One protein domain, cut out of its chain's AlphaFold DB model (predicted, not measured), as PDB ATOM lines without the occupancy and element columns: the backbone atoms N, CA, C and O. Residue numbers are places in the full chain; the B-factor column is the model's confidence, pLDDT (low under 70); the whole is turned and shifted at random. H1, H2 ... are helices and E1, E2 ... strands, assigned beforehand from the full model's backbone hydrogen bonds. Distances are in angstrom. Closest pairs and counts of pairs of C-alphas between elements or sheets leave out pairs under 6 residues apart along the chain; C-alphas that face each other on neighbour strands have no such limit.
ATOM      1  N   VAL A  20      -6.466  36.092   6.788       94.12
ATOM      2  CA  VAL A  20      -5.842  35.158   5.838       94.12
ATOM      3  C   VAL A  20      -4.328  35.155   5.938       94.12
ATOM      4  O   VAL A  20      -3.733  34.085   6.047       94.12
ATOM      5  N   SER A  21      -3.696  36.329   5.994       90.31
ATOM      6  CA  SER A  21      -2.238  36.431   6.128       90.31
ATOM      7  C   SER A  21      -1.705  35.633   7.328       90.31
ATOM      8  O   SER A  21      -0.721  34.897   7.219       90.31
ATOM      9  N   GLY A  22      -2.389  35.713   8.472       89.00
ATOM     10  CA  GLY A  22      -1.951  35.068   9.701       89.00
ATOM     11  C   GLY A  22      -2.201  33.562   9.709       89.00
ATOM     12  O   GLY A  22      -1.301  32.807  10.081       89.00
ATOM     13  N   PHE A  23      -3.373  33.088   9.262       94.25
ATOM     14  CA  PHE A  23      -3.636  31.647   9.255       94.25
ATOM     15  C   PHE A  23      -2.884  30.925   8.141       94.25
ATOM     16  O   PHE A  23      -2.462  29.795   8.363       94.25
ATOM     17  N   VAL A  24      -2.650  31.562   6.987       96.19
ATOM     18  CA  VAL A  24      -1.793  30.999   5.933       96.19
ATOM     19  C   VAL A  24      -0.363  30.856   6.440       96.19
ATOM     20  O   VAL A  24       0.253  29.813   6.241       96.19
ATOM     21  N   THR A  25       0.139  31.848   7.182       93.38
ATOM     22  CA  THR A  25       1.444  31.729   7.843       93.38
ATOM     23  C   THR A  25       1.453  30.562   8.832       93.38
ATOM     24  O   THR A  25       2.390  29.773   8.830       93.38
ATOM     25  N   LEU A  26       0.406  30.391   9.649       95.38
ATOM     26  CA  LEU A  26       0.327  29.269  10.591       95.38
ATOM     27  C   LEU A  26       0.254  27.900   9.889       95.38
ATOM     28  O   LEU A  26       0.863  26.943  10.362       95.38
ATOM     29  N   LEU A  27      -0.455  27.799   8.761       97.75
ATOM     30  CA  LEU A  27      -0.481  26.594   7.925       97.75
ATOM     31  C   LEU A  27       0.908  26.286   7.352       97.75
ATOM     32  O   LEU A  27       1.353  25.142   7.404       97.75
ATOM     33  N   ALA A  28       1.625  27.309   6.886       96.88
ATOM     34  CA  ALA A  28       2.991  27.177   6.390       96.88
ATOM     35  C   ALA A  28       3.982  26.764   7.494       96.88
ATOM     36  O   ALA A  28       4.876  25.955   7.256       96.88
ATOM     37  N   VAL A  29       3.795  27.254   8.727       95.88
ATOM     38  CA  VAL A  29       4.545  26.788   9.908       95.88
ATOM     39  C   VAL A  29       4.299  25.298  10.149       95.88
ATOM     40  O   VAL A  29       5.247  24.553  10.389       95.88
ATOM     41  N   ALA A  30       3.038  24.856  10.085       96.31
ATOM     42  CA  ALA A  30       2.681  23.453  10.281       96.31
ATOM     43  C   ALA A  30       3.299  22.549   9.200       96.31
ATOM     44  O   ALA A  30       3.867  21.513   9.533       96.31
ATOM     45  N   GLN A  31       3.267  22.981   7.935       95.62
ATOM     46  CA  GLN A  31       3.928  22.294   6.821       95.62
ATOM     47  C   GLN A  31       5.444  22.168   7.040       95.62
ATOM     48  O   GLN A  31       6.001  21.081   6.910       95.62
ATOM     49  N   ALA A  32       6.115  23.268   7.394       94.25
ATOM     50  CA  ALA A  32       7.565  23.286   7.598       94.25
ATOM     51  C   ALA A  32       8.019  22.396   8.768       94.25
ATOM     52  O   ALA A  32       9.152  21.930   8.786       94.25
ATOM     53  N   LEU A  33       7.152  22.179   9.760       93.50
ATOM     54  CA  LEU A  33       7.409  21.265  10.873       93.50
ATOM     55  C   LEU A  33       7.091  19.807  10.527       93.50
ATOM     56  O   LEU A  33       7.744  18.905  11.050       93.50
ATOM     57  N   ALA A  34       6.120  19.564   9.644       89.38
ATOM     58  CA  ALA A  34       5.759  18.219   9.208       89.38
ATOM     59  C   ALA A  34       6.909  17.521   8.460       89.38
ATOM     60  O   ALA A  34       7.133  16.332   8.681       89.38
ATOM     61  N   SER A  35       7.701  18.259   7.670       78.25
ATOM     62  CA  SER A  35       8.852  17.707   6.931       78.25
ATOM     63  C   SER A  35       9.946  17.115   7.835       78.25
ATOM     64  O   SER A  35      10.679  16.212   7.424       78.25
ATOM     65  N   VAL A  36      10.052  17.573   9.087       79.06
ATOM     66  CA  VAL A  36      11.018  17.032  10.058       79.06
ATOM     67  C   VAL A  36      10.569  15.685  10.595       79.06
ATOM     68  O   VAL A  36      11.395  14.796  10.774       79.06
ATOM     69  N   ASN A  37       9.267  15.504  10.815       68.38
ATOM     70  CA  ASN A  37       8.735  14.230  11.296       68.38
ATOM     71  C   ASN A  37       8.949  13.099  10.278       68.38
ATOM     72  O   ASN A  37       9.062  11.940  10.672       68.38
ATOM     73  N   GLU A  38       9.013  13.423   8.982       59.94
ATOM     74  CA  GLU A  38       9.297  12.451   7.918       59.94
ATOM     75  C   GLU A  38      10.779  12.064   7.834       59.94
ATOM     76  O   GLU A  38      11.105  10.949   7.425       59.94
ATOM     77  N   THR A  39      11.683  12.970   8.214       57.28
ATOM     78  CA  THR A  39      13.132  12.821   8.005       57.28
ATOM     79  C   THR A  39      13.884  12.388   9.259       57.28
ATOM     80  O   THR A  39      14.838  11.614   9.169       57.28
ATOM     81  N   SER A  40      13.421  12.818  10.431       56.16
ATOM     82  CA  SER A  40      14.054  12.554  11.715       56.16
ATOM     83  C   SER A  40      13.014  11.943  12.658       56.16
ATOM     84  O   SER A  40      12.062  12.600  13.069       56.16
ATOM     85  N   ALA A  41      13.200  10.673  13.043       55.28
ATOM     86  CA  ALA A  41      12.381   9.965  14.041       55.28
ATOM     87  C   ALA A  41      12.613  10.494  15.477       55.28
ATOM     88  O   ALA A  41      12.733   9.734  16.442       55.28
ATOM     89  N   THR A  42      12.755  11.810  15.620       63.31
ATOM     90  CA  THR A  42      13.137  12.476  16.856       63.31
ATOM     91  C   THR A  42      11.899  12.654  17.718       63.31
ATOM     92  O   THR A  42      11.029  13.476  17.441       63.31
ATOM     93  N   LEU A  43      11.825  11.881  18.799       76.25
ATOM     94  CA  LEU A  43      10.846  12.096  19.858       76.25
ATOM     95  C   LEU A  43      11.131  13.439  20.537       76.25
ATOM     96  O   LEU A  43      12.071  13.565  21.322       76.25
ATOM     97  N   LEU A  44      10.318  14.447  20.222       87.44
ATOM     98  CA  LEU A  44      10.360  15.736  20.903       87.44
ATOM     99  C   LEU A  44       9.771  15.607  22.319       87.44
ATOM    100  O   LEU A  44       8.729  14.971  22.494       87.44
ATOM    101  N   PRO A  45      10.382  16.231  23.343       90.25
ATOM    102  CA  PRO A  45       9.858  16.190  24.708       90.25
ATOM    103  C   PRO A  45       8.548  16.972  24.886       90.25
ATOM    104  O   PRO A  45       7.808  16.708  25.834       90.25
ATOM    105  N   LYS A  46       8.252  17.940  24.008       91.38
ATOM    106  CA  LYS A  46       6.993  18.696  24.004       91.38
ATOM    107  C   LYS A  46       6.289  18.540  22.662       91.38
ATOM    108  O   LYS A  46       6.932  18.512  21.618       91.38
ATOM    109  N   ASN A  47       4.961  18.498  22.703       91.56
ATOM    110  CA  ASN A  47       4.132  18.486  21.502       91.56
ATOM    111  C   ASN A  47       3.736  19.917  21.094       91.56
ATOM    112  O   ASN A  47       3.637  20.805  21.942       91.56
ATOM    113  N   SER A  84       3.590  26.991  26.800       82.62
ATOM    114  CA  SER A  84       3.675  28.314  26.176       82.62
ATOM    115  C   SER A  84       2.642  28.471  25.062       82.62
ATOM    116  O   SER A  84       2.222  27.488  24.451       82.62
ATOM    117  N   VAL A  85       2.284  29.719  24.747       81.00
ATOM    118  CA  VAL A  85       1.413  30.056  23.610       81.00
ATOM    119  C   VAL A  85       2.113  31.027  22.665       81.00
ATOM    120  O   VAL A  85       2.638  32.053  23.098       81.00
ATOM    121  N   VAL A  86       2.074  30.720  21.366       82.44
ATOM    122  CA  VAL A  86       2.453  31.641  20.291       82.44
ATOM    123  C   VAL A  86       1.207  31.986  19.488       82.44
ATOM    124  O   VAL A  86       0.550  31.114  18.925       82.44
ATOM    125  N   GLU A  87       0.879  33.269  19.445       80.44
ATOM    126  CA  GLU A  87      -0.189  33.815  18.621       80.44
ATOM    127  C   GLU A  87       0.431  34.545  17.430       80.44
ATOM    128  O   GLU A  87       1.340  35.354  17.595       80.44
ATOM    129  N   ILE A  88      -0.063  34.265  16.232       79.38
ATOM    130  CA  ILE A  88       0.275  35.004  15.018       79.38
ATOM    131  C   ILE A  88      -0.913  35.913  14.710       79.38
ATOM    132  O   ILE A  88      -2.052  35.496  14.901       79.38
ATOM    133  N   GLY A  89      -0.684  37.138  14.252       73.56
ATOM    134  CA  GLY A  89      -1.764  37.974  13.732       73.56
ATOM    135  C   GLY A  89      -1.233  39.252  13.110       73.56
ATOM    136  O   GLY A  89      -0.359  39.873  13.697       73.56
ATOM    137  N   GLN A  90      -1.771  39.647  11.954       70.56
ATOM    138  CA  GLN A  90      -1.408  40.888  11.257       70.56
ATOM    139  C   GLN A  90       0.110  41.048  11.063       70.56
ATOM    140  O   GLN A  90       0.759  41.856  11.726       70.56
ATOM    141  N   LEU A  91       0.717  40.217  10.213       67.25
ATOM    142  CA  LEU A  91       2.180  40.146  10.052       67.25
ATOM    143  C   LEU A  91       2.749  41.124   9.016       67.25
ATOM    144  O   LEU A  91       3.964  41.173   8.799       67.25
ATOM    145  N   TYR A  92       1.884  41.888   8.358       63.97
ATOM    146  CA  TYR A  92       2.235  42.577   7.132       63.97
ATOM    147  C   TYR A  92       2.282  44.097   7.301       63.97
ATOM    148  O   TYR A  92       1.365  44.711   7.842       63.97
ATOM    149  N   ARG A  93       3.351  44.736   6.805       59.81
ATOM    150  CA  ARG A  93       3.462  46.196   6.741       59.81
ATOM    151  C   ARG A  93       3.961  46.645   5.371       59.81
ATOM    152  O   ARG A  93       5.001  46.209   4.888       59.81
ATOM    153  N   VAL A  94       3.258  47.614   4.800       52.69
ATOM    154  CA  VAL A  94       3.717  48.397   3.651       52.69
ATOM    155  C   VAL A  94       4.442  49.639   4.161       52.69
ATOM    156  O   VAL A  94       3.831  50.450   4.856       52.69
ATOM    157  N   THR A  95       5.711  49.836   3.801       50.03
ATOM    158  CA  THR A  95       6.419  51.106   4.059       50.03
ATOM    159  C   THR A  95       7.020  51.629   2.762       50.03
ATOM    160  O   THR A  95       7.762  50.912   2.106       50.03
ATOM    161  N   SER A  96       6.708  52.872   2.381       42.16
ATOM    162  CA  SER A  96       7.343  53.566   1.241       42.16
ATOM    163  C   SER A  96       7.351  52.796  -0.089       42.16
ATOM    164  O   SER A  96       8.252  52.964  -0.899       42.16
ATOM    165  N   GLY A  97       6.344  51.953  -0.331       47.09
ATOM    166  CA  GLY A  97       6.261  51.153  -1.556       47.09
ATOM    167  C   GLY A  97       6.842  49.743  -1.446       47.09
ATOM    168  O   GLY A  97       6.468  48.921  -2.275       47.09
ATOM    169  N   GLU A  98       7.595  49.413  -0.397       43.00
ATOM    170  CA  GLU A  98       8.157  48.077  -0.159       43.00
ATOM    171  C   GLU A  98       7.348  47.286   0.884       43.00
ATOM    172  O   GLU A  98       6.849  47.835   1.876       43.00
ATOM    173  N   LEU A  99       7.194  45.984   0.627       49.41
ATOM    174  CA  LEU A  99       6.622  45.014   1.558       49.41
ATOM    175  C   LEU A  99       7.693  44.619   2.574       49.41
ATOM    176  O   LEU A  99       8.729  44.095   2.179       49.41
ATOM    177  N   GLN A 100       7.447  44.836   3.867       52.62
ATOM    178  CA  GLN A 100       8.328  44.319   4.915       52.62
ATOM    179  C   GLN A 100       7.517  43.481   5.912       52.62
ATOM    180  O   GLN A 100       6.579  44.004   6.528       52.62
ATOM    181  N   PRO A 101       7.847  42.190   6.092       52.12
ATOM    182  CA  PRO A 101       7.301  41.404   7.187       52.12
ATOM    183  C   PRO A 101       7.823  41.974   8.508       52.12
ATOM    184  O   PRO A 101       9.028  42.090   8.739       52.12
ATOM    185  N   VAL A 102       6.907  42.378   9.384       52.94
ATOM    186  CA  VAL A 102       7.258  43.027  10.649       52.94
ATOM    187  C   VAL A 102       6.573  42.282  11.781       52.94
ATOM    188  O   VAL A 102       5.406  42.517  12.081       52.94
ATOM    189  N   ALA A 103       7.323  41.408  12.447       51.03
ATOM    190  CA  ALA A 103       6.865  40.697  13.631       51.03
ATOM    191  C   ALA A 103       7.417  41.376  14.892       51.03
ATOM    192  O   ALA A 103       8.605  41.309  15.186       51.03
ATOM    193  N   HIS A 104       6.561  42.036  15.660       51.94
ATOM    194  CA  HIS A 104       6.873  42.475  17.014       51.94
ATOM    195  C   HIS A 104       6.441  41.404  17.997       51.94
ATOM    196  O   HIS A 104       5.360  40.831  17.871       51.94
ATOM    197  N   THR A 105       7.284  41.170  18.998       48.84
ATOM    198  CA  THR A 105       6.946  40.292  20.117       48.84
ATOM    199  C   THR A 105       6.234  41.107  21.188       48.84
ATOM    200  O   THR A 105       6.833  41.955  21.859       48.84
ATOM    201  N   LEU A 106       4.939  40.850  21.367       49.03
ATOM    202  CA  LEU A 106       4.208  41.312  22.541       49.03
ATOM    203  C   LEU A 106       4.183  40.192  23.576       49.03
ATOM    204  O   LEU A 106       3.752  39.074  23.295       49.03
ATOM    205  N   THR A 107       4.646  40.505  24.784       48.16
ATOM    206  CA  THR A 107       4.687  39.556  25.900       48.16
ATOM    207  C   THR A 107       3.580  39.868  26.886       48.16
ATOM    208  O   THR A 107       3.471  40.997  27.370       48.16
ATOM    209  N   VAL A 108       2.768  38.866  27.217       49.12
ATOM    210  CA  VAL A 108       1.827  38.968  28.334       49.12
ATOM    211  C   VAL A 108       2.486  38.348  29.556       49.12
ATOM    212  O   VAL A 108       2.766  37.154  29.592       49.12
ATOM    213  N   ALA A 109       2.778  39.176  30.560       42.09
ATOM    214  CA  ALA A 109       3.375  38.710  31.805       42.09
ATOM    215  C   ALA A 109       2.401  37.795  32.575       42.09
ATOM    216  O   ALA A 109       1.296  38.221  32.920       42.09
ATOM    217  N   SER A 110       2.845  36.570  32.884       43.94
ATOM    218  CA  SER A 110       2.166  35.646  33.803       43.94
ATOM    219  C   SER A 110       2.045  36.265  35.200       43.94
ATOM    220  O   SER A 110       2.969  36.916  35.691       43.94
ATOM    221  N   LYS A 111       0.915  36.028  35.883       40.53
ATOM    222  CA  LYS A 111       0.679  36.497  37.264       40.53
ATOM    223  C   LYS A 111       1.669  35.918  38.289       40.53
ATOM    224  O   LYS A 111       1.721  36.424  39.406       40.53
ATOM    225  N   LYS A 112       2.410  34.849  37.963       36.94
ATOM    226  CA  LYS A 112       3.156  34.058  38.959       36.94
ATOM    227  C   LYS A 112       4.589  34.498  39.253       36.94
ATOM    228  O   LYS A 112       5.171  33.971  40.195       36.94
ATOM    229  N   THR A 113       5.162  35.459  38.542       34.28
ATOM    230  CA  THR A 113       6.559  35.845  38.778       34.28
ATOM    231  C   THR A 113       6.780  37.304  38.427       34.28
ATOM    232  O   THR A 113       6.236  37.811  37.449       34.28
ATOM    233  N   GLN A 114       7.594  37.991  39.238       34.09
ATOM    234  CA  GLN A 114       8.154  39.293  38.881       34.09
ATOM    235  C   GLN A 114       8.606  39.287  37.414       34.09
ATOM    236  O   GLN A 114       9.095  38.252  36.948       34.09
ATOM    237  N   PRO A 115       8.480  40.415  36.692       37.25
ATOM    238  CA  PRO A 115       8.898  40.489  35.305       37.25
ATOM    239  C   PRO A 115      10.384  40.141  35.259       37.25
ATOM    240  O   PRO A 115      11.226  40.961  35.627       37.25
ATOM    241  N   ARG A 116      10.731  38.921  34.827       38.78
ATOM    242  CA  ARG A 116      12.104  38.622  34.435       38.78
ATOM    243  C   ARG A 116      12.359  39.496  33.217       38.78
ATOM    244  O   ARG A 116      11.990  39.167  32.095       38.78
ATOM    245  N   ARG A 117      12.916  40.683  33.483       39.03
ATOM    246  CA  ARG A 117      13.248  41.719  32.497       39.03
ATOM    247  C   ARG A 117      14.098  41.145  31.358       39.03
ATOM    248  O   ARG A 117      13.968  41.625  30.236       39.03
ATOM    249  N   ASN A 118      14.817  40.046  31.606       38.56
ATOM    250  CA  ASN A 118      15.581  39.261  30.641       38.56
ATOM    251  C   ASN A 118      15.283  37.755  30.825       38.56
ATOM    252  O   ASN A 118      15.421  37.255  31.941       38.56
ATOM    253  N   GLY A 119      14.914  37.032  29.757       50.22
ATOM    254  CA  GLY A 119      15.017  35.562  29.715       50.22
ATOM    255  C   GLY A 119      13.722  34.739  29.725       50.22
ATOM    256  O   GLY A 119      13.650  33.766  30.471       50.22
ATOM    257  N   ASP A 120      12.719  35.078  28.907       61.53
ATOM    258  CA  ASP A 120      11.759  34.050  28.474       61.53
ATOM    259  C   ASP A 120      12.447  33.183  27.400       61.53
ATOM    260  O   ASP A 120      12.865  33.738  26.372       61.53
ATOM    261  N   PRO A 121      12.629  31.868  27.623       68.62
ATOM    262  CA  PRO A 121      13.309  30.989  26.675       68.62
ATOM    263  C   PRO A 121      12.640  30.981  25.299       68.62
ATOM    264  O   PRO A 121      13.347  30.867  24.301       68.62
ATOM    265  N   LEU A 122      11.322  31.187  25.215       69.19
ATOM    266  CA  LEU A 122      10.616  31.237  23.937       69.19
ATOM    267  C   LEU A 122      11.014  32.478  23.128       69.19
ATOM    268  O   LEU A 122      11.290  32.389  21.934       69.19
ATOM    269  N   ILE A 123      11.105  33.639  23.780       66.06
ATOM    270  CA  ILE A 123      11.510  34.894  23.128       66.06
ATOM    271  C   ILE A 123      12.980  34.834  22.733       66.06
ATOM    272  O   ILE A 123      13.337  35.242  21.634       66.06
ATOM    273  N   ALA A 124      13.835  34.325  23.624       67.38
ATOM    274  CA  ALA A 124      15.247  34.136  23.324       67.38
ATOM    275  C   ALA A 124      15.428  33.213  22.113       67.38
ATOM    276  O   ALA A 124      16.218  33.524  21.229       67.38
ATOM    277  N   THR A 125      14.638  32.140  22.035       71.69
ATOM    278  CA  THR A 125      14.642  31.208  20.905       71.69
ATOM    279  C   THR A 125      14.181  31.880  19.613       71.69
ATOM    280  O   THR A 125      14.885  31.779  18.616       71.69
ATOM    281  N   LEU A 126      13.070  32.628  19.632       69.94
ATOM    282  CA  LEU A 126      12.576  33.392  18.475       69.94
ATOM    283  C   LEU A 126      13.601  34.416  17.964       69.94
ATOM    284  O   LEU A 126      13.806  34.553  16.760       69.94
ATOM    285  N   LEU A 127      14.265  35.133  18.875       68.25
ATOM    286  CA  LEU A 127      15.317  36.083  18.515       68.25
ATOM    287  C   LEU A 127      16.555  35.363  17.968       68.25
ATOM    288  O   LEU A 127      17.130  35.800  16.975       68.25
ATOM    289  N   GLN A 128      16.949  34.239  18.567       68.19
ATOM    290  CA  GLN A 128      18.101  33.466  18.116       68.19
ATOM    291  C   GLN A 128      17.870  32.870  16.719       68.19
ATOM    292  O   GLN A 128      18.745  32.986  15.867       68.19
ATOM    293  N   THR A 129      16.700  32.281  16.452       62.78
ATOM    294  CA  THR A 129      16.377  31.693  15.140       62.78
ATOM    295  C   THR A 129      16.272  32.742  14.038       62.78
ATOM    296  O   THR A 129      16.619  32.447  12.897       62.78
ATOM    297  N   SER A 130      15.880  33.975  14.375       59.94
ATOM    298  CA  SER A 130      15.884  35.095  13.425       59.94
ATOM    299  C   SER A 130      17.293  35.497  12.962       59.94
ATOM    300  O   SER A 130      17.471  35.906  11.819       59.94
ATOM    301  N   GLY A 131      18.312  35.319  13.813       49.19
ATOM    302  CA  GLY A 131      19.699  35.698  13.524       49.19
ATOM    303  C   GLY A 131      20.459  34.749  12.591       49.19
ATOM    304  O   GLY A 131      21.542  35.114  12.151       49.19
ATOM    305  N   TYR A 132      19.922  33.562  12.278       43.00
ATOM    306  CA  TYR A 132      20.543  32.581  11.367       43.00
ATOM    307  C   TYR A 132      20.186  32.787   9.881       43.00
ATOM    308  O   TYR A 132      20.661  32.039   9.030       43.00
ATOM    309  N   LEU A 133      19.350  33.772   9.544       41.41
ATOM    310  CA  LEU A 133      18.956  34.088   8.166       41.41
ATOM    311  C   LEU A 133      19.739  35.316   7.677       41.41
ATOM    312  O   LEU A 133      19.217  36.424   7.675       41.41
ATOM    313  N   TRP A 134      21.011  35.139   7.308       28.44
ATOM    314  CA  TRP A 134      21.859  36.241   6.813       28.44
ATOM    315  C   TRP A 134      21.653  36.605   5.331       28.44
ATOM    316  O   TRP A 134      22.210  37.606   4.899       28.44
ATOM    317  N   ASP A 135      20.800  35.886   4.593       28.45
ATOM    318  CA  ASP A 135      20.503  36.160   3.170       28.45
ATOM    319  C   ASP A 135      19.041  36.552   2.886       28.45
ATOM    320  O   ASP A 135      18.650  36.725   1.734       28.45
ATOM    321  N   VAL A 136      18.215  36.712   3.923       33.38
ATOM    322  CA  VAL A 136      16.799  37.069   3.766       33.38
ATOM    323  C   VAL A 136      16.586  38.525   4.189       33.38
ATOM    324  O   VAL A 136      17.004  38.882   5.297       33.38
ATOM    325  N   PRO A 137      15.962  39.392   3.362       32.56
ATOM    326  CA  PRO A 137      15.707  40.776   3.742       32.56
ATOM    327  C   PRO A 137      14.931  40.829   5.067       32.56
ATOM    328  O   PRO A 137      13.879  40.229   5.253       32.56
ATOM    329  N   MET A 138      15.544  41.523   6.021       32.12
ATOM    330  CA  MET A 138      15.322  41.474   7.464       32.12
ATOM    331  C   MET A 138      13.843  41.446   7.925       32.12
ATOM    332  O   MET A 138      13.169  42.476   7.961       32.12
ATOM    333  N   CYS A 139      13.387  40.312   8.470       34.19
ATOM    334  CA  CYS A 139      12.360  40.317   9.520       34.19
ATOM    335  C   CYS A 139      12.978  40.914  10.798       34.19
ATOM    336  O   CYS A 139      13.653  40.214  11.554       34.19
ATOM    337  N   SER A 140      12.772  42.208  11.063       36.38
ATOM    338  CA  SER A 140      13.244  42.825  12.311       36.38
ATOM    339  C   SER A 140      12.308  42.482  13.479       36.38
ATOM    340  O   SER A 140      11.312  43.156  13.745       36.38
ATOM    341  N   LEU A 141      12.626  41.402  14.196       41.19
ATOM    342  CA  LEU A 141      11.967  41.070  15.458       41.19
ATOM    343  C   LEU A 141      12.399  42.063  16.540       41.19
ATOM    344  O   LEU A 141      13.491  41.970  17.095       41.19
ATOM    345  N   SER A 142      11.530  43.027  16.850       35.22
ATOM    346  CA  SER A 142      11.763  43.993  17.926       35.22
ATOM    347  C   SER A 142      10.800  43.777  19.100       35.22
ATOM    348  O   SER A 142       9.670  43.296  18.950       35.22
ATOM    349  N   ARG A 143      11.279  44.080  20.311       38.75
ATOM    350  CA  ARG A 143      10.507  43.976  21.556       38.75
ATOM    351  C   ARG A 143       9.651  45.233  21.718       38.75
ATOM    352  O   ARG A 143      10.189  46.337  21.690       38.75
ATOM    353  N   ALA A 144       8.340  45.078  21.914       40.09
ATOM    354  CA  ALA A 144       7.437  46.217  22.104       40.09
ATOM    355  C   ALA A 144       7.792  47.039  23.373       40.09
ATOM    356  O   ALA A 144       8.178  46.448  24.391       40.09
ATOM    357  N   PRO A 145       7.666  48.385  23.347       33.06
ATOM    358  CA  PRO A 145       7.934  49.240  24.504       33.06
ATOM    359  C   PRO A 145       6.918  49.010  25.637       33.06
ATOM    360  O   PRO A 145       5.786  48.578  25.428       33.06
ATOM    361  N   SER A 146       7.338  49.272  26.876       33.38
ATOM    362  CA  SER A 146       6.601  48.921  28.093       33.38
ATOM    363  C   SER A 146       5.290  49.701  28.307       33.38
ATOM    364  O   SER A 146       5.297  50.907  28.518       33.38
ATOM    365  N   ARG A 147       4.198  48.930  28.354       41.16
ATOM    366  CA  ARG A 147       2.938  49.007  29.132       41.16
ATOM    367  C   ARG A 147       2.035  50.249  29.241       41.16
ATOM    368  O   ARG A 147       0.875  49.987  29.528       41.16
ATOM    369  N   ASP A 148       2.414  51.494  28.960       34.88
ATOM    370  CA  ASP A 148       1.539  52.629  29.370       34.88
ATOM    371  C   ASP A 148       0.942  53.525  28.266       34.88
ATOM    372  O   ASP A 148       0.305  54.531  28.567       34.88
ATOM    373  N   SER A 149       1.026  53.162  26.982       32.03
ATOM    374  CA  SER A 149       0.378  53.966  25.926       32.03
ATOM    375  C   SER A 149       0.060  53.172  24.658       32.03
ATOM    376  O   SER A 149       0.594  53.459  23.586       32.03
ATOM    377  N   HIS A 150      -0.757  52.120  24.744       36.97
ATOM    378  CA  HIS A 150      -1.188  51.380  23.548       36.97
ATOM    379  C   HIS A 150      -2.683  51.611  23.273       36.97
ATOM    380  O   HIS A 150      -3.525  51.018  23.950       36.97
ATOM    381  N   PRO A 151      -3.024  52.493  22.309       31.33
ATOM    382  CA  PRO A 151      -4.408  52.813  21.956       31.33
ATOM    383  C   PRO A 151      -5.083  51.730  21.098       31.33
ATOM    384  O   PRO A 151      -6.296  51.780  20.903       31.33
ATOM    385  N   ASP A 152      -4.333  50.744  20.606       38.38
ATOM    386  CA  ASP A 152      -4.851  49.755  19.669       38.38
ATOM    387  C   ASP A 152      -5.455  48.541  20.400       38.38
ATOM    388  O   ASP A 152      -4.748  47.754  21.037       38.38
ATOM    389  N   ARG A 153      -6.786  48.388  20.341       38.84
ATOM    390  CA  ARG A 153      -7.482  47.208  20.896       38.84
ATOM    391  C   ARG A 153      -7.099  45.929  20.152       38.84
ATOM    392  O   ARG A 153      -7.116  44.875  20.780       38.84
ATOM    393  N   SER A 154      -6.700  46.030  18.881       36.78
ATOM    394  CA  SER A 154      -6.231  44.894  18.076       36.78
ATOM    395  C   SER A 154      -4.904  44.316  18.590       36.78
ATOM    396  O   SER A 154      -4.664  43.119  18.457       36.78
ATOM    397  N   ALA A 155      -4.082  45.139  19.257       34.94
ATOM    398  CA  ALA A 155      -2.811  44.753  19.869       34.94
ATOM    399  C   ALA A 155      -2.956  44.218  21.305       34.94
ATOM    400  O   ALA A 155      -1.958  43.861  21.933       34.94
ATOM    401  N   ARG A 156      -4.172  44.154  21.869       43.88
ATOM    402  CA  ARG A 156      -4.383  43.447  23.138       43.88
ATOM    403  C   ARG A 156      -4.323  41.949  22.864       43.88
ATOM    404  O   ARG A 156      -5.039  41.435  22.013       43.88
ATOM    405  N   ALA A 157      -3.466  41.256  23.606       43.66
ATOM    406  CA  ALA A 157      -3.453  39.802  23.622       43.66
ATOM    407  C   ALA A 157      -4.853  39.262  23.962       43.66
ATOM    408  O   ALA A 157      -5.553  39.864  24.784       43.66
ATOM    409  N   HIS A 158      -5.251  38.158  23.320       50.78
ATOM    410  CA  HIS A 158      -6.588  37.573  23.464       50.78
ATOM    411  C   HIS A 158      -6.978  37.431  24.953       50.78
ATOM    412  O   HIS A 158      -6.151  36.972  25.745       50.78
ATOM    413  N   PRO A 159      -8.218  37.760  25.374       45.16
ATOM    414  CA  PRO A 159      -8.703  37.575  26.748       45.16
ATOM    415  C   PRO A 159      -8.533  36.152  27.280       45.16
ATOM    416  O   PRO A 159      -8.386  35.963  28.480       45.16
ATOM    417  N   CYS A 160      -8.449  35.157  26.397       44.03
ATOM    418  CA  CYS A 160      -8.126  33.766  26.722       44.03
ATOM    419  C   CYS A 160      -6.733  33.576  27.350       44.03
ATOM    420  O   CYS A 160      -6.464  32.540  27.951       44.03
ATOM    421  N   LEU A 161      -5.861  34.584  27.259       49.75
ATOM    422  CA  LEU A 161      -4.563  34.662  27.936       49.75
ATOM    423  C   LEU A 161      -4.651  35.325  29.325       49.75
ATOM    424  O   LEU A 161      -3.666  35.399  30.057       49.75
ATOM    425  N   PHE A 162      -5.833  35.783  29.737       46.22
ATOM    426  CA  PHE A 162      -6.078  36.394  31.040       46.22
ATOM    427  C   PHE A 162      -7.097  35.535  31.808       46.22
ATOM    428  O   PHE A 162      -8.292  35.659  31.559       46.22
ATOM    429  N   PRO A 163      -6.678  34.649  32.739       47.81
ATOM    430  CA  PRO A 163      -5.542  34.771  33.652       47.81
ATOM    431  C   PRO A 163      -4.637  33.530  33.580       47.81
ATOM    432  O   PRO A 163      -4.688  32.670  34.462       47.81
ATOM    433  N   THR A 164      -3.833  33.384  32.529       51.62
ATOM    434  CA  THR A 164      -3.071  32.141  32.357       51.62
ATOM    435  C   THR A 164      -1.773  32.137  33.172       51.62
ATOM    436  O   THR A 164      -1.171  33.171  33.474       51.62
ATOM    437  N   LYS A 165      -1.368  30.937  33.613       56.50
ATOM    438  CA  LYS A 165      -0.136  30.702  34.389       56.50
ATOM    439  C   LYS A 165       1.117  30.633  33.498       56.50
ATOM    440  O   LYS A 165       2.218  30.653  34.045       56.50
ATOM    441  N   PHE A 166       0.956  30.548  32.179       64.12
ATOM    442  CA  PHE A 166       2.012  30.257  31.205       64.12
ATOM    443  C   PHE A 166       2.418  31.489  30.374       64.12
ATOM    444  O   PHE A 166       1.623  32.423  30.245       64.12
ATOM    445  N   PRO A 167       3.644  31.522  29.816       67.94
ATOM    446  CA  PRO A 167       4.084  32.584  28.922       67.94
ATOM    447  C   PRO A 167       3.304  32.592  27.603       67.94
ATOM    448  O   PRO A 167       3.013  31.545  27.019       67.94
ATOM    449  N   ALA A 168       2.990  33.792  27.118       67.19
ATOM    450  CA  ALA A 168       2.335  33.994  25.835       67.19
ATOM    451  C   ALA A 168       3.050  35.079  25.031       67.19
ATOM    452  O   ALA A 168       3.322  36.175  25.541       67.19
ATOM    453  N   VAL A 169       3.333  34.758  23.772       71.38
ATOM    454  CA  VAL A 169       3.980  35.640  22.804       71.38
ATOM    455  C   VAL A 169       3.029  35.853  21.642       71.38
ATOM    456  O   VAL A 169       2.591  34.893  21.015       71.38
ATOM    457  N   ARG A 170       2.740  37.112  21.324       72.19
ATOM    458  CA  ARG A 170       2.061  37.468  20.079       72.19
ATOM    459  C   ARG A 170       3.068  38.042  19.097       72.19
ATOM    460  O   ARG A 170       3.797  38.967  19.450       72.19
ATOM    461  N   LEU A 171       3.089  37.480  17.896       70.56
ATOM    462  CA  LEU A 171       3.805  37.962  16.726       70.56
ATOM    463  C   LEU A 171       2.823  38.761  15.881       70.56
ATOM    464  O   LEU A 171       1.931  38.191  15.250       70.56
ATOM    465  N   ALA A 172       2.971  40.078  15.921       65.62
ATOM    466  CA  ALA A 172       2.108  40.990  15.187       65.62
ATOM    467  C   ALA A 172       2.855  42.231  14.723       65.62
ATOM    468  O   ALA A 172       3.929  42.550  15.232       65.62
ATOM    469  N   ARG A 173       2.273  42.974  13.790       62.81
ATOM    470  CA  ARG A 173       2.772  44.285  13.383       62.81
ATOM    471  C   ARG A 173       2.888  45.212  14.594       62.81
ATOM    472  O   ARG A 173       1.978  45.331  15.410       62.81
ATOM    473  N   GLY A 174       4.027  45.886  14.720       51.25
ATOM    474  CA  GLY A 174       4.285  46.783  15.845       51.25
ATOM    475  C   GLY A 174       3.676  48.158  15.675       51.25
ATOM    476  O   GLY A 174       3.743  48.759  14.604       51.25
ATOM    477  N   ALA A 175       3.166  48.683  16.784       45.44
ATOM    478  CA  ALA A 175       2.449  49.947  16.890       45.44
ATOM    479  C   ALA A 175       3.349  51.205  16.928       45.44
ATOM    480  O   ALA A 175       2.979  52.200  17.544       45.44
ATOM    481  N   MET A 176       4.532  51.203  16.300       41.44
ATOM    482  CA  MET A 176       5.421  52.385  16.321       41.44
ATOM    483  C   MET A 176       4.965  53.538  15.398       41.44
ATOM    484  O   MET A 176       5.652  54.550  15.297       41.44
ATOM    485  N   ALA A 177       3.797  53.432  14.758       37.22
ATOM    486  CA  ALA A 177       3.123  54.545  14.090       37.22
ATOM    487  C   ALA A 177       1.593  54.340  14.125       37.22
ATOM    488  O   ALA A 177       1.147  53.194  14.052       37.22
ATOM    489  N   PRO A 178       0.770  55.410  14.174       42.56
ATOM    490  CA  PRO A 178      -0.693  55.336  14.253       42.56
ATOM    491  C   PRO A 178      -1.342  54.980  12.904       42.56
ATOM    492  O   PRO A 178      -2.454  55.407  12.609       42.56
ATOM    493  N   LEU A 179      -0.657  54.214  12.055       47.41
ATOM    494  CA  LEU A 179      -1.261  53.642  10.858       47.41
ATOM    495  C   LEU A 179      -2.005  52.377  11.279       47.41
ATOM    496  O   LEU A 179      -1.495  51.261  11.168       47.41
ATOM    497  N   VAL A 180      -3.203  52.575  11.825       54.91
ATOM    498  CA  VAL A 180      -4.264  51.562  11.905       54.91
ATOM    499  C   VAL A 180      -4.344  50.865  10.541       54.91
ATOM    500  O   VAL A 180      -4.206  51.532   9.517       54.91
ATOM    501  N   GLN A 181      -4.485  49.535  10.509       62.97
ATOM    502  CA  GLN A 181      -4.780  48.824   9.258       62.97
ATOM    503  C   GLN A 181      -5.993  49.521   8.624       62.97
ATOM    504  O   GLN A 181      -7.070  49.517   9.215       62.97
ATOM    505  N   GLU A 182      -5.801  50.163   7.466       74.62
ATOM    506  CA  GLU A 182      -6.791  51.086   6.883       74.62
ATOM    507  C   GLU A 182      -8.146  50.400   6.664       74.62
ATOM    508  O   GLU A 182      -9.202  51.003   6.839       74.62
ATOM    509  N   TYR A 183      -8.095  49.098   6.379       86.44
ATOM    510  CA  TYR A 183      -9.249  48.266   6.072       86.44
ATOM    511  C   TYR A 183      -9.491  47.158   7.105       86.44
ATOM    512  O   TYR A 183     -10.008  46.108   6.749       86.44
ATOM    513  N   HIS A 184      -9.133  47.358   8.379       85.94
ATOM    514  CA  HIS A 184      -9.398  46.360   9.427       85.94
ATOM    515  C   HIS A 184     -10.883  45.969   9.488       85.94
ATOM    516  O   HIS A 184     -11.737  46.847   9.625       85.94
ATOM    517  N   GLU A 185     -11.179  44.665   9.403       88.75
ATOM    518  CA  GLU A 185     -12.544  44.108   9.416       88.75
ATOM    519  C   GLU A 185     -13.498  44.871   8.476       88.75
ATOM    520  O   GLU A 185     -14.569  45.358   8.863       88.75
ATOM    521  N   SER A 186     -13.061  45.028   7.224       92.12
ATOM    522  CA  SER A 186     -13.745  45.801   6.193       92.12
ATOM    523  C   SER A 186     -13.917  44.997   4.908       92.12
ATOM    524  O   SER A 186     -13.155  44.081   4.606       92.12
ATOM    525  N   SER A 187     -14.888  45.397   4.084       94.50
ATOM    526  CA  SER A 187     -15.090  44.843   2.739       94.50
ATOM    527  C   SER A 187     -13.910  45.107   1.797       94.50
ATOM    528  O   SER A 187     -13.830  44.496   0.738       94.50
ATOM    529  N   TYR A 188     -13.015  46.022   2.172       93.31
ATOM    530  CA  TYR A 188     -11.810  46.376   1.424       93.31
ATOM    531  C   TYR A 188     -10.558  45.606   1.875       93.31
ATOM    532  O   TYR A 188      -9.495  45.793   1.288       93.31
ATOM    533  N   ASP A 189     -10.653  44.726   2.881       91.94
ATOM    534  CA  ASP A 189      -9.540  43.856   3.287       91.94
ATOM    535  C   ASP A 189      -9.376  42.680   2.310       91.94
ATOM    536  O   ASP A 189      -9.617  41.527   2.653       91.94
ATOM    537  N   THR A 190      -9.066  42.970   1.048       92.81
ATOM    538  CA  THR A 190      -8.998  41.991  -0.050       92.81
ATOM    539  C   THR A 190      -7.552  41.602  -0.388       92.81
ATOM    540  O   THR A 190      -6.594  42.066   0.235       92.81
ATOM    541  N   ALA A 191      -7.374  40.767  -1.419       92.31
ATOM    542  CA  ALA A 191      -6.070  40.455  -2.010       92.31
ATOM    543  C   ALA A 191      -5.245  41.710  -2.372       92.31
ATOM    544  O   ALA A 191      -4.021  41.720  -2.217       92.31
ATOM    545  N   ASP A 192      -5.919  42.784  -2.800       89.44
ATOM    546  CA  ASP A 192      -5.283  44.050  -3.174       89.44
ATOM    547  C   ASP A 192      -4.641  44.748  -1.973       89.44
ATOM    548  O   ASP A 192      -3.554  45.319  -2.096       89.44
ATOM    549  N   ASN A 193      -5.261  44.646  -0.791       86.00
ATOM    550  CA  ASN A 193      -4.703  45.177   0.455       86.00
ATOM    551  C   ASN A 193      -3.368  44.487   0.805       86.00
ATOM    552  O   ASN A 193      -2.421  45.120   1.274       86.00
ATOM    553  N   LEU A 194      -3.256  43.196   0.478       82.44
ATOM    554  CA  LEU A 194      -2.032  42.401   0.605       82.44
ATOM    555  C   LEU A 194      -1.070  42.533  -0.584       82.44
ATOM    556  O   LEU A 194      -0.035  41.868  -0.604       82.44
ATOM    557  N   ARG A 195      -1.384  43.395  -1.559       84.88
ATOM    558  CA  ARG A 195      -0.597  43.620  -2.780       84.88
ATOM    559  C   ARG A 195      -0.294  42.341  -3.564       84.88
ATOM    560  O   ARG A 195       0.768  42.237  -4.175       84.88
ATOM    561  N   LEU A 196      -1.232  41.398  -3.588       87.69
ATOM    562  CA  LEU A 196      -1.139  40.229  -4.459       87.69
ATOM    563  C   LEU A 196      -1.308  40.673  -5.914       87.69
ATOM    564  O   LEU A 196      -2.418  40.796  -6.424       87.69
ATOM    565  N   LYS A 197      -0.186  40.979  -6.567       87.06
ATOM    566  CA  LYS A 197      -0.139  41.409  -7.962       87.06
ATOM    567  C   LYS A 197       0.369  40.276  -8.833       87.06
ATOM    568  O   LYS A 197       1.451  39.744  -8.599       87.06
ATOM    569  N   TYR A 198      -0.392  39.982  -9.876       91.69
ATOM    570  CA  TYR A 198      -0.030  39.011 -10.897       91.69
ATOM    571  C   TYR A 198       0.273  39.739 -12.212       91.69
ATOM    572  O   TYR A 198      -0.430  40.699 -12.549       91.69
ATOM    573  N   PRO A 199       1.306  39.328 -12.965       93.19
ATOM    574  CA  PRO A 199       1.562  39.864 -14.296       93.19
ATOM    575  C   PRO A 199       0.363  39.708 -15.242       93.19
ATOM    576  O   PRO A 199      -0.324  38.685 -15.254       93.19
ATOM    577  N   SER A 200       0.129  40.726 -16.073       91.44
ATOM    578  CA  SER A 200      -0.967  40.727 -17.045       91.44
ATOM    579  C   SER A 200      -0.834  39.585 -18.057       91.44
ATOM    580  O   SER A 200       0.245  39.352 -18.597       91.44
ATOM    581  N   GLY A 201      -1.949  38.919 -18.365       91.75
ATOM    582  CA  GLY A 201      -2.011  37.850 -19.371       91.75
ATOM    583  C   GLY A 201      -1.746  36.436 -18.842       91.75
ATOM    584  O   GLY A 201      -1.782  35.500 -19.635       91.75
ATOM    585  N   MET A 202      -1.516  36.261 -17.534       94.62
ATOM    586  CA  MET A 202      -1.410  34.932 -16.922       94.62
ATOM    587  C   MET A 202      -2.765  34.230 -16.805       94.62
ATOM    588  O   MET A 202      -3.759  34.843 -16.401       94.62
ATOM    589  N   THR A 203      -2.783  32.924 -17.081       95.75
ATOM    590  CA  THR A 203      -3.948  32.064 -16.818       95.75
ATOM    591  C   THR A 203      -4.146  31.836 -15.310       95.75
ATOM    592  O   THR A 203      -3.190  31.999 -14.546       95.75
ATOM    593  N   PRO A 204      -5.346  31.428 -14.850       94.44
ATOM    594  CA  PRO A 204      -5.587  31.097 -13.440       94.44
ATOM    595  C   PRO A 204      -4.589  30.078 -12.868       94.44
ATOM    596  O   PRO A 204      -4.109  30.231 -11.748       94.44
ATOM    597  N   GLU A 205      -4.207  29.070 -13.651       94.19
ATOM    598  CA  GLU A 205      -3.232  28.047 -13.258       94.19
ATOM    599  C   GLU A 205      -1.814  28.616 -13.148       94.19
ATOM    600  O   GLU A 205      -1.060  28.226 -12.263       94.19
ATOM    601  N   GLN A 206      -1.446  29.565 -14.012       95.50
ATOM    602  CA  GLN A 206      -0.163  30.260 -13.908       95.50
ATOM    603  C   GLN A 206      -0.123  31.178 -12.683       95.50
ATOM    604  O   GLN A 206       0.903  31.242 -12.012       95.50
ATOM    605  N   GLN A 207      -1.230  31.857 -12.365       95.56
ATOM    606  CA  GLN A 207      -1.335  32.701 -11.170       95.56
ATOM    607  C   GLN A 207      -1.256  31.880  -9.879       95.56
ATOM    608  O   GLN A 207      -0.605  32.308  -8.929       95.56
ATOM    609  N   LEU A 208      -1.862  30.688  -9.861       95.62
ATOM    610  CA  LEU A 208      -1.786  29.750  -8.738       95.62
ATOM    611  C   LEU A 208      -0.337  29.339  -8.420       95.62
ATOM    612  O   LEU A 208       0.013  29.163  -7.256       95.62
ATOM    613  N   GLU A 209       0.498  29.193  -9.447       95.94
ATOM    614  CA  GLU A 209       1.896  28.762  -9.328       95.94
ATOM    615  C   GLU A 209       2.885  29.937  -9.187       95.94
ATOM    616  O   GLU A 209       4.061  29.728  -8.882       95.94
ATOM    617  N   PHE A 210       2.434  31.175  -9.410       96.50
ATOM    618  CA  PHE A 210       3.275  32.367  -9.363       96.50
ATOM    619  C   PHE A 210       3.568  32.778  -7.917       96.50
ATOM    620  O   PHE A 210       2.672  33.189  -7.174       96.50
ATOM    621  N   VAL A 211       4.837  32.696  -7.510       95.62
ATOM    622  CA  VAL A 211       5.288  33.125  -6.179       95.62
ATOM    623  C   VAL A 211       5.291  34.649  -6.114       95.62
ATOM    624  O   VAL A 211       6.087  35.312  -6.774       95.62
ATOM    625  N   THR A 212       4.379  35.200  -5.316       91.94
ATOM    626  CA  THR A 212       4.290  36.644  -5.064       91.94
ATOM    627  C   THR A 212       5.287  37.082  -3.989       91.94
ATOM    628  O   THR A 212       5.634  36.297  -3.105       91.94
ATOM    629  N   ASP A 213       5.676  38.360  -3.990       87.38
ATOM    630  CA  ASP A 213       6.526  38.941  -2.934       87.38
ATOM    631  C   ASP A 213       5.912  38.748  -1.538       87.38
ATOM    632  O   ASP A 213       6.608  38.467  -0.562       87.38
ATOM    633  N   THR A 214       4.580  38.838  -1.439       87.31
ATOM    634  CA  THR A 214       3.838  38.577  -0.201       87.31
ATOM    635  C   THR A 214       3.981  37.118   0.238       87.31
ATOM    636  O   THR A 214       4.225  36.861   1.415       87.31
ATOM    637  N   ALA A 215       3.864  36.157  -0.685       91.25
ATOM    638  CA  ALA A 215       4.061  34.740  -0.377       91.25
ATOM    639  C   ALA A 215       5.495  34.448   0.082       91.25
ATOM    640  O   ALA A 215       5.693  33.717   1.055       91.25
ATOM    641  N   GLN A 216       6.481  35.074  -0.566       89.62
ATOM    642  CA  GLN A 216       7.887  34.982  -0.187       89.62
ATOM    643  C   GLN A 216       8.088  35.480   1.253       89.62
ATOM    644  O   GLN A 216       8.525  34.712   2.110       89.62
ATOM    645  N   ALA A 217       7.634  36.695   1.569       84.62
ATOM    646  CA  ALA A 217       7.754  37.272   2.908       84.62
ATOM    647  C   ALA A 217       7.047  36.438   3.997       84.62
ATOM    648  O   ALA A 217       7.583  36.245   5.091       84.62
ATOM    649  N   LEU A 218       5.844  35.917   3.725       87.25
ATOM    650  CA  LEU A 218       5.122  35.084   4.696       87.25
ATOM    651  C   LEU A 218       5.791  33.719   4.907       87.25
ATOM    652  O   LEU A 218       5.782  33.211   6.029       87.25
ATOM    653  N   SER A 219       6.407  33.137   3.874       90.75
ATOM    654  CA  SER A 219       7.151  31.877   4.013       90.75
ATOM    655  C   SER A 219       8.418  32.043   4.864       90.75
ATOM    656  O   SER A 219       8.759  31.176   5.670       90.75
ATOM    657  N   GLU A 220       9.074  33.199   4.792       85.19
ATOM    658  CA  GLU A 220      10.221  33.536   5.638       85.19
ATOM    659  C   GLU A 220       9.814  33.677   7.108       85.19
ATOM    660  O   GLU A 220      10.436  33.071   7.988       85.19
ATOM    661  N   VAL A 221       8.713  34.387   7.384       84.06
ATOM    662  CA  VAL A 221       8.150  34.473   8.741       84.06
ATOM    663  C   VAL A 221       7.769  33.086   9.253       84.06
ATOM    664  O   VAL A 221       8.138  32.720  10.371       84.06
ATOM    665  N   ALA A 222       7.077  32.287   8.436       90.06
ATOM    666  CA  ALA A 222       6.698  30.926   8.795       90.06
ATOM    667  C   ALA A 222       7.925  30.060   9.119       90.06
ATOM    668  O   ALA A 222       7.917  29.326  10.104       90.06
ATOM    669  N   THR A 223       9.013  30.204   8.362       89.44
ATOM    670  CA  THR A 223      10.274  29.489   8.599       89.44
ATOM    671  C   THR A 223      10.885  29.845   9.957       89.44
ATOM    672  O   THR A 223      11.261  28.954  10.722       89.44
ATOM    673  N   VAL A 224      10.948  31.136  10.303       84.56
ATOM    674  CA  VAL A 224      11.470  31.592  11.607       84.56
ATOM    675  C   VAL A 224      10.635  31.036  12.757       84.56
ATOM    676  O   VAL A 224      11.190  30.544  13.745       84.56
ATOM    677  N   VAL A 225       9.309  31.094  12.626       88.12
ATOM    678  CA  VAL A 225       8.382  30.605  13.651       88.12
ATOM    679  C   VAL A 225       8.473  29.087  13.791       88.12
ATOM    680  O   VAL A 225       8.571  28.599  14.914       88.12
ATOM    681  N   ALA A 226       8.519  28.341  12.688       92.00
ATOM    682  CA  ALA A 226       8.675  26.889  12.693       92.00
ATOM    683  C   ALA A 226       9.965  26.463  13.407       92.00
ATOM    684  O   ALA A 226       9.920  25.671  14.348       92.00
ATOM    685  N   ARG A 227      11.107  27.063  13.053       89.75
ATOM    686  CA  ARG A 227      12.400  26.806  13.713       89.75
ATOM    687  C   ARG A 227      12.358  27.120  15.206       89.75
ATOM    688  O   ARG A 227      12.891  26.361  16.014       89.75
ATOM    689  N   ALA A 228      11.709  28.221  15.583       87.00
ATOM    690  CA  ALA A 228      11.587  28.604  16.983       87.00
ATOM    691  C   ALA A 228      10.717  27.626  17.781       87.00
ATOM    692  O   ALA A 228      11.088  27.244  18.888       87.00
ATOM    693  N   LEU A 229       9.589  27.193  17.212       90.88
ATOM    694  CA  LEU A 229       8.714  26.199  17.829       90.88
ATOM    695  C   LEU A 229       9.413  24.845  17.965       90.88
ATOM    696  O   LEU A 229       9.337  24.244  19.032       90.88
ATOM    697  N   TYR A 230      10.144  24.401  16.940       91.38
ATOM    698  CA  TYR A 230      10.915  23.158  16.979       91.38
ATOM    699  C   TYR A 230      11.973  23.168  18.089       91.38
ATOM    700  O   TYR A 230      12.029  22.259  18.918       91.38
ATOM    701  N   LYS A 231      12.767  24.243  18.167       88.94
ATOM    702  CA  LYS A 231      13.783  24.407  19.212       88.94
ATOM    703  C   LYS A 231      13.157  24.516  20.606       88.94
ATOM    704  O   LYS A 231      13.630  23.877  21.542       88.94
ATOM    705  N   HIS A 232      12.052  25.253  20.749       88.06
ATOM    706  CA  HIS A 232      11.311  25.347  22.018       88.06
ATOM    707  C   HIS A 232      10.683  24.009  22.433       88.06
ATOM    708  O   HIS A 232      10.565  23.719  23.627       88.06
ATOM    709  N   ALA A 233      10.320  23.173  21.458       90.69
ATOM    710  CA  ALA A 233       9.830  21.821  21.686       90.69
ATOM    711  C   ALA A 233      10.931  20.830  22.100       90.69
ATOM    712  O   ALA A 233      10.603  19.707  22.473       90.69
ATOM    713  N   GLY A 234      12.205  21.248  22.098       89.06
ATOM    714  CA  GLY A 234      13.366  20.438  22.475       89.06
ATOM    715  C   GLY A 234      14.090  19.784  21.296       89.06
ATOM    716  O   GLY A 234      14.863  18.854  21.510       89.06
ATOM    717  N   GLY A 235      13.826  20.243  20.071       88.62
ATOM    718  CA  GLY A 235      14.496  19.779  18.862       88.62
ATOM    719  C   GLY A 235      15.973  20.180  18.784       88.62
ATOM    720  O   GLY A 235      16.422  21.103  19.470       88.62
ATOM    721  N   SER A 236      16.736  19.467  17.953       86.62
ATOM    722  CA  SER A 236      18.183  19.663  17.815       86.62
ATOM    723  C   SER A 236      18.529  20.831  16.882       86.62
ATOM    724  O   SER A 236      17.809  21.113  15.928       86.62
ATOM    725  N   ASP A 237      19.670  21.495  17.091       85.19
ATOM    726  CA  ASP A 237      20.114  22.552  16.167       85.19
ATOM    727  C   ASP A 237      20.490  22.002  14.772       85.19
ATOM    728  O   ASP A 237      20.503  22.758  13.803       85.19
ATOM    729  N   ALA A 238      20.758  20.694  14.649       84.44
ATOM    730  CA  ALA A 238      21.151  20.058  13.390       84.44
ATOM    731  C   ALA A 238      19.995  19.956  12.381       84.44
ATOM    732  O   ALA A 238      20.222  20.053  11.180       84.44
ATOM    733  N   ASP A 239      18.759  19.803  12.862       84.75
ATOM    734  CA  ASP A 239      17.572  19.667  12.009       84.75
ATOM    735  C   ASP A 239      17.000  21.031  11.566       84.75
ATOM    736  O   ASP A 239      16.158  21.099  10.669       84.75
ATOM    737  N   LEU A 240      17.465  22.147  12.151       85.06
ATOM    738  CA  LEU A 240      16.924  23.488  11.880       85.06
ATOM    739  C   LEU A 240      17.068  23.923  10.419       85.06
ATOM    740  O   LEU A 240      16.206  24.648   9.917       85.06
ATOM    741  N   SER A 241      18.134  23.504   9.733       85.38
ATOM    742  CA  SER A 241      18.342  23.828   8.316       85.38
ATOM    743  C   SER A 241      17.289  23.194   7.409       85.38
ATOM    744  O   SER A 241      16.974  23.769   6.372       85.38
ATOM    745  N   ASN A 242      16.717  22.058   7.817       86.56
ATOM    746  CA  ASN A 242      15.715  21.321   7.044       86.56
ATOM    747  C   ASN A 242      14.298  21.886   7.242       86.56
ATOM    748  O   ASN A 242      13.388  21.585   6.472       86.56
ATOM    749  N   ILE A 243      14.108  22.729   8.263       90.50
ATOM    750  CA  ILE A 243      12.843  23.406   8.542       90.50
ATOM    751  C   ILE A 243      12.785  24.678   7.708       90.50
ATOM    752  O   ILE A 243      13.406  25.690   8.055       90.50
ATOM    753  N   GLN A 244      12.030  24.625   6.616       91.88
ATOM    754  CA  GLN A 244      11.760  25.763   5.749       91.88
ATOM    755  C   GLN A 244      10.338  25.670   5.199       91.88
ATOM    756  O   GLN A 244       9.910  24.614   4.738       91.88
ATOM    757  N   ALA A 245       9.603  26.778   5.262       93.12
ATOM    758  CA  ALA A 245       8.306  26.879   4.614       93.12
ATOM    759  C   ALA A 245       8.500  27.154   3.120       93.12
ATOM    760  O   ALA A 245       9.285  28.023   2.743       93.12
ATOM    761  N   ASP A 246       7.775  26.420   2.280       95.25
ATOM    762  CA  ASP A 246       7.865  26.543   0.829       95.25
ATOM    763  C   ASP A 246       7.046  27.752   0.318       95.25
ATOM    764  O   ASP A 246       5.817  27.757   0.463       95.25
ATOM    765  N   PRO A 247       7.679  28.761  -0.320       95.31
ATOM    766  CA  PRO A 247       6.977  29.921  -0.872       95.31
ATOM    767  C   PRO A 247       5.908  29.551  -1.902       95.31
ATOM    768  O   PRO A 247       4.898  30.247  -2.030       95.31
ATOM    769  N   LYS A 248       6.101  28.445  -2.631       96.81
ATOM    770  CA  LYS A 248       5.143  27.974  -3.629       96.81
ATOM    771  C   LYS A 248       3.857  27.480  -2.967       96.81
ATOM    772  O   LYS A 248       2.771  27.906  -3.350       96.81
ATOM    773  N   THR A 249       3.954  26.674  -1.917       96.88
ATOM    774  CA  THR A 249       2.771  26.257  -1.151       96.88
ATOM    775  C   THR A 249       2.054  27.462  -0.522       96.88
ATOM    776  O   THR A 249       0.825  27.542  -0.535       96.88
ATOM    777  N   VAL A 250       2.807  28.457  -0.030       96.75
ATOM    778  CA  VAL A 250       2.231  29.708   0.497       96.75
ATOM    779  C   VAL A 250       1.473  30.485  -0.580       96.75
ATOM    780  O   VAL A 250       0.359  30.942  -0.319       96.75
ATOM    781  N   THR A 251       2.019  30.613  -1.794       96.81
ATOM    782  CA  THR A 251       1.340  31.336  -2.883       96.81
ATOM    783  C   THR A 251       0.067  30.618  -3.339       96.81
ATOM    784  O   THR A 251      -0.957  31.269  -3.537       96.81
ATOM    785  N   GLN A 252       0.080  29.280  -3.386       97.69
ATOM    786  CA  GLN A 252      -1.103  28.473  -3.702       97.69
ATOM    787  C   GLN A 252      -2.210  28.662  -2.653       97.69
ATOM    788  O   GLN A 252      -3.380  28.838  -3.006       97.69
ATOM    789  N   MET A 253      -1.846  28.698  -1.364       97.88
ATOM    790  CA  MET A 253      -2.777  29.026  -0.281       97.88
ATOM    791  C   MET A 253      -3.342  30.439  -0.431       97.88
ATOM    792  O   MET A 253      -4.560  30.601  -0.409       97.88
ATOM    793  N   LEU A 254      -2.497  31.458  -0.617       96.81
ATOM    794  CA  LEU A 254      -2.952  32.846  -0.769       96.81
ATOM    795  C   LEU A 254      -3.892  33.008  -1.968       96.81
ATOM    796  O   LEU A 254      -4.959  33.600  -1.820       96.81
ATOM    797  N   TYR A 255      -3.546  32.434  -3.123       97.44
ATOM    798  CA  TYR A 255      -4.404  32.452  -4.306       97.44
ATOM    799  C   TYR A 255      -5.761  31.794  -4.018       97.44
ATOM    800  O   TYR A 255      -6.816  32.380  -4.271       97.44
ATOM    801  N   GLY A 256      -5.752  30.598  -3.425       97.38
ATOM    802  CA  GLY A 256      -6.974  29.867  -3.114       97.38
ATOM    803  C   GLY A 256      -7.882  30.577  -2.102       97.38
ATOM    804  O   GLY A 256      -9.106  30.559  -2.235       97.38
ATOM    805  N   PHE A 257      -7.291  31.221  -1.099       97.50
ATOM    806  CA  PHE A 257      -8.011  31.887  -0.016       97.50
ATOM    807  C   PHE A 257      -8.416  33.338  -0.324       97.50
ATOM    808  O   PHE A 257      -9.298  33.856   0.360       97.50
ATOM    809  N   LEU A 258      -7.817  33.996  -1.325       96.12
ATOM    810  CA  LEU A 258      -8.055  35.424  -1.604       96.12
ATOM    811  C   LEU A 258      -8.487  35.750  -3.030       96.12
ATOM    812  O   LEU A 258      -9.014  36.838  -3.249       96.12
ATOM    813  N   ILE A 259      -8.290  34.838  -3.981       95.62
ATOM    814  CA  ILE A 259      -8.656  35.041  -5.387       95.62
ATOM    815  C   ILE A 259      -9.769  34.072  -5.776       95.62
ATOM    816  O   ILE A 259     -10.886  34.494  -6.079       95.62
ATOM    817  N   GLN A 260      -9.489  32.767  -5.732       95.38
ATOM    818  CA  GLN A 260     -10.424  31.748  -6.199       95.38
ATOM    819  C   GLN A 260     -10.223  30.419  -5.472       95.38
ATOM    820  O   GLN A 260      -9.233  29.717  -5.686       95.38
TER     821      GLN A 260
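What this domain is: This is residues 20 to 47 and 84 to 260 of the 442 residues of the protein "Nicastrin" of Lepisosteus oculatus (UniProt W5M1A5). Two long helices, H1 and H4, cross in the middle; H5 packs on both at one end, with H3 beyond it, and toward the other end stands a small three-stranded sheet with H2 over it. The short hairpin E2 and E3 packs with E3 on residues 213 to 221 of H4, and long loops make up much of the rest. The printed part has 205 residues, under half of them in named elements, which follow as H1 E1 E2 E3 E4 H2 E5 H3 H4 H5; the class is mixed, helices and strands. The sheet's order is E1 E5 E4, mixed. The whole is compact, with a radius of gyration of the C-alphas of 17.7 A and spans of 59 by 46 by 30 A.

How they stand to each other: Start with H1, residues 20 to 39, which touches H4, residues 213 to 232, at Val 29 and Ala 222, their closest C-alphas, 4.8 A apart; they run the same way at a steep tilt of 52 degrees. Next find E1, residues 85 to 88, parallel to E5, residues 168 to 172, with N 87 and O 169 at 2.8 A. E2, residues 92 to 95, and E3, residues 98 to 101, form an antiparallel hairpin, with N 98 and O 95 at 2.9 A. E3 runs on into E4, residues 104 to 108, at 31 degrees; E4 is antiparallel to E5, with N 104 and O 172 at 2.7 A. H1 and H4 only graze the sheet E1 E5 E4. H2, residues 121 to 130, is on that sheet at a height of 9.9 A, and residues 224 to 232 of H4 touch it, closest at the C-alphas of Leu 126 and Ala 228, 5.1 A. H3, residues 204 to 209, touches H5, residues 247 to 258, closest at the C-alphas of Leu 208 and Gln 252, 5.2 A. H5 touches residues 215 to 219 of H4, closest at the C-alphas of Ala 215 and Thr 251, 5.0 A, and residues 20 to 28 of H1, closest at those of Ala 28 and Val 250, 6.5 A. Every O i to N i+4 pair is within hydrogen-bond range in H2, H3, H4 and H5; in H1 14 of 16 are.

Where its parts are: Find C-alpha 20 at (-5.842, 35.158, 5.838); from there H1 runs 29.4 A. H4 begins at C-alpha 213, (6.526, 38.941, -2.934), and runs 28.8 A. H2 measures 14.1 A and H5 16.0 A, ending at C-alpha 258, (-8.055, 35.424, -1.604).

The domain as a whole: The farthest C-alphas, Gln 114 and Gly 201, are 59.1 A apart. Residues 48 to 83 are not printed; C-alphas 47 and 84 are 10.9 A apart across the cut. The links E4 to H2, H2 to E5, E5 to H3 and H4 to H5 are long, and residues 114 to 119 stand free. The mean pLDDT of the printed part is 70.8, with residues 37 to 42, 91 to 124, 126 to 168 and 172 to 181 under 70.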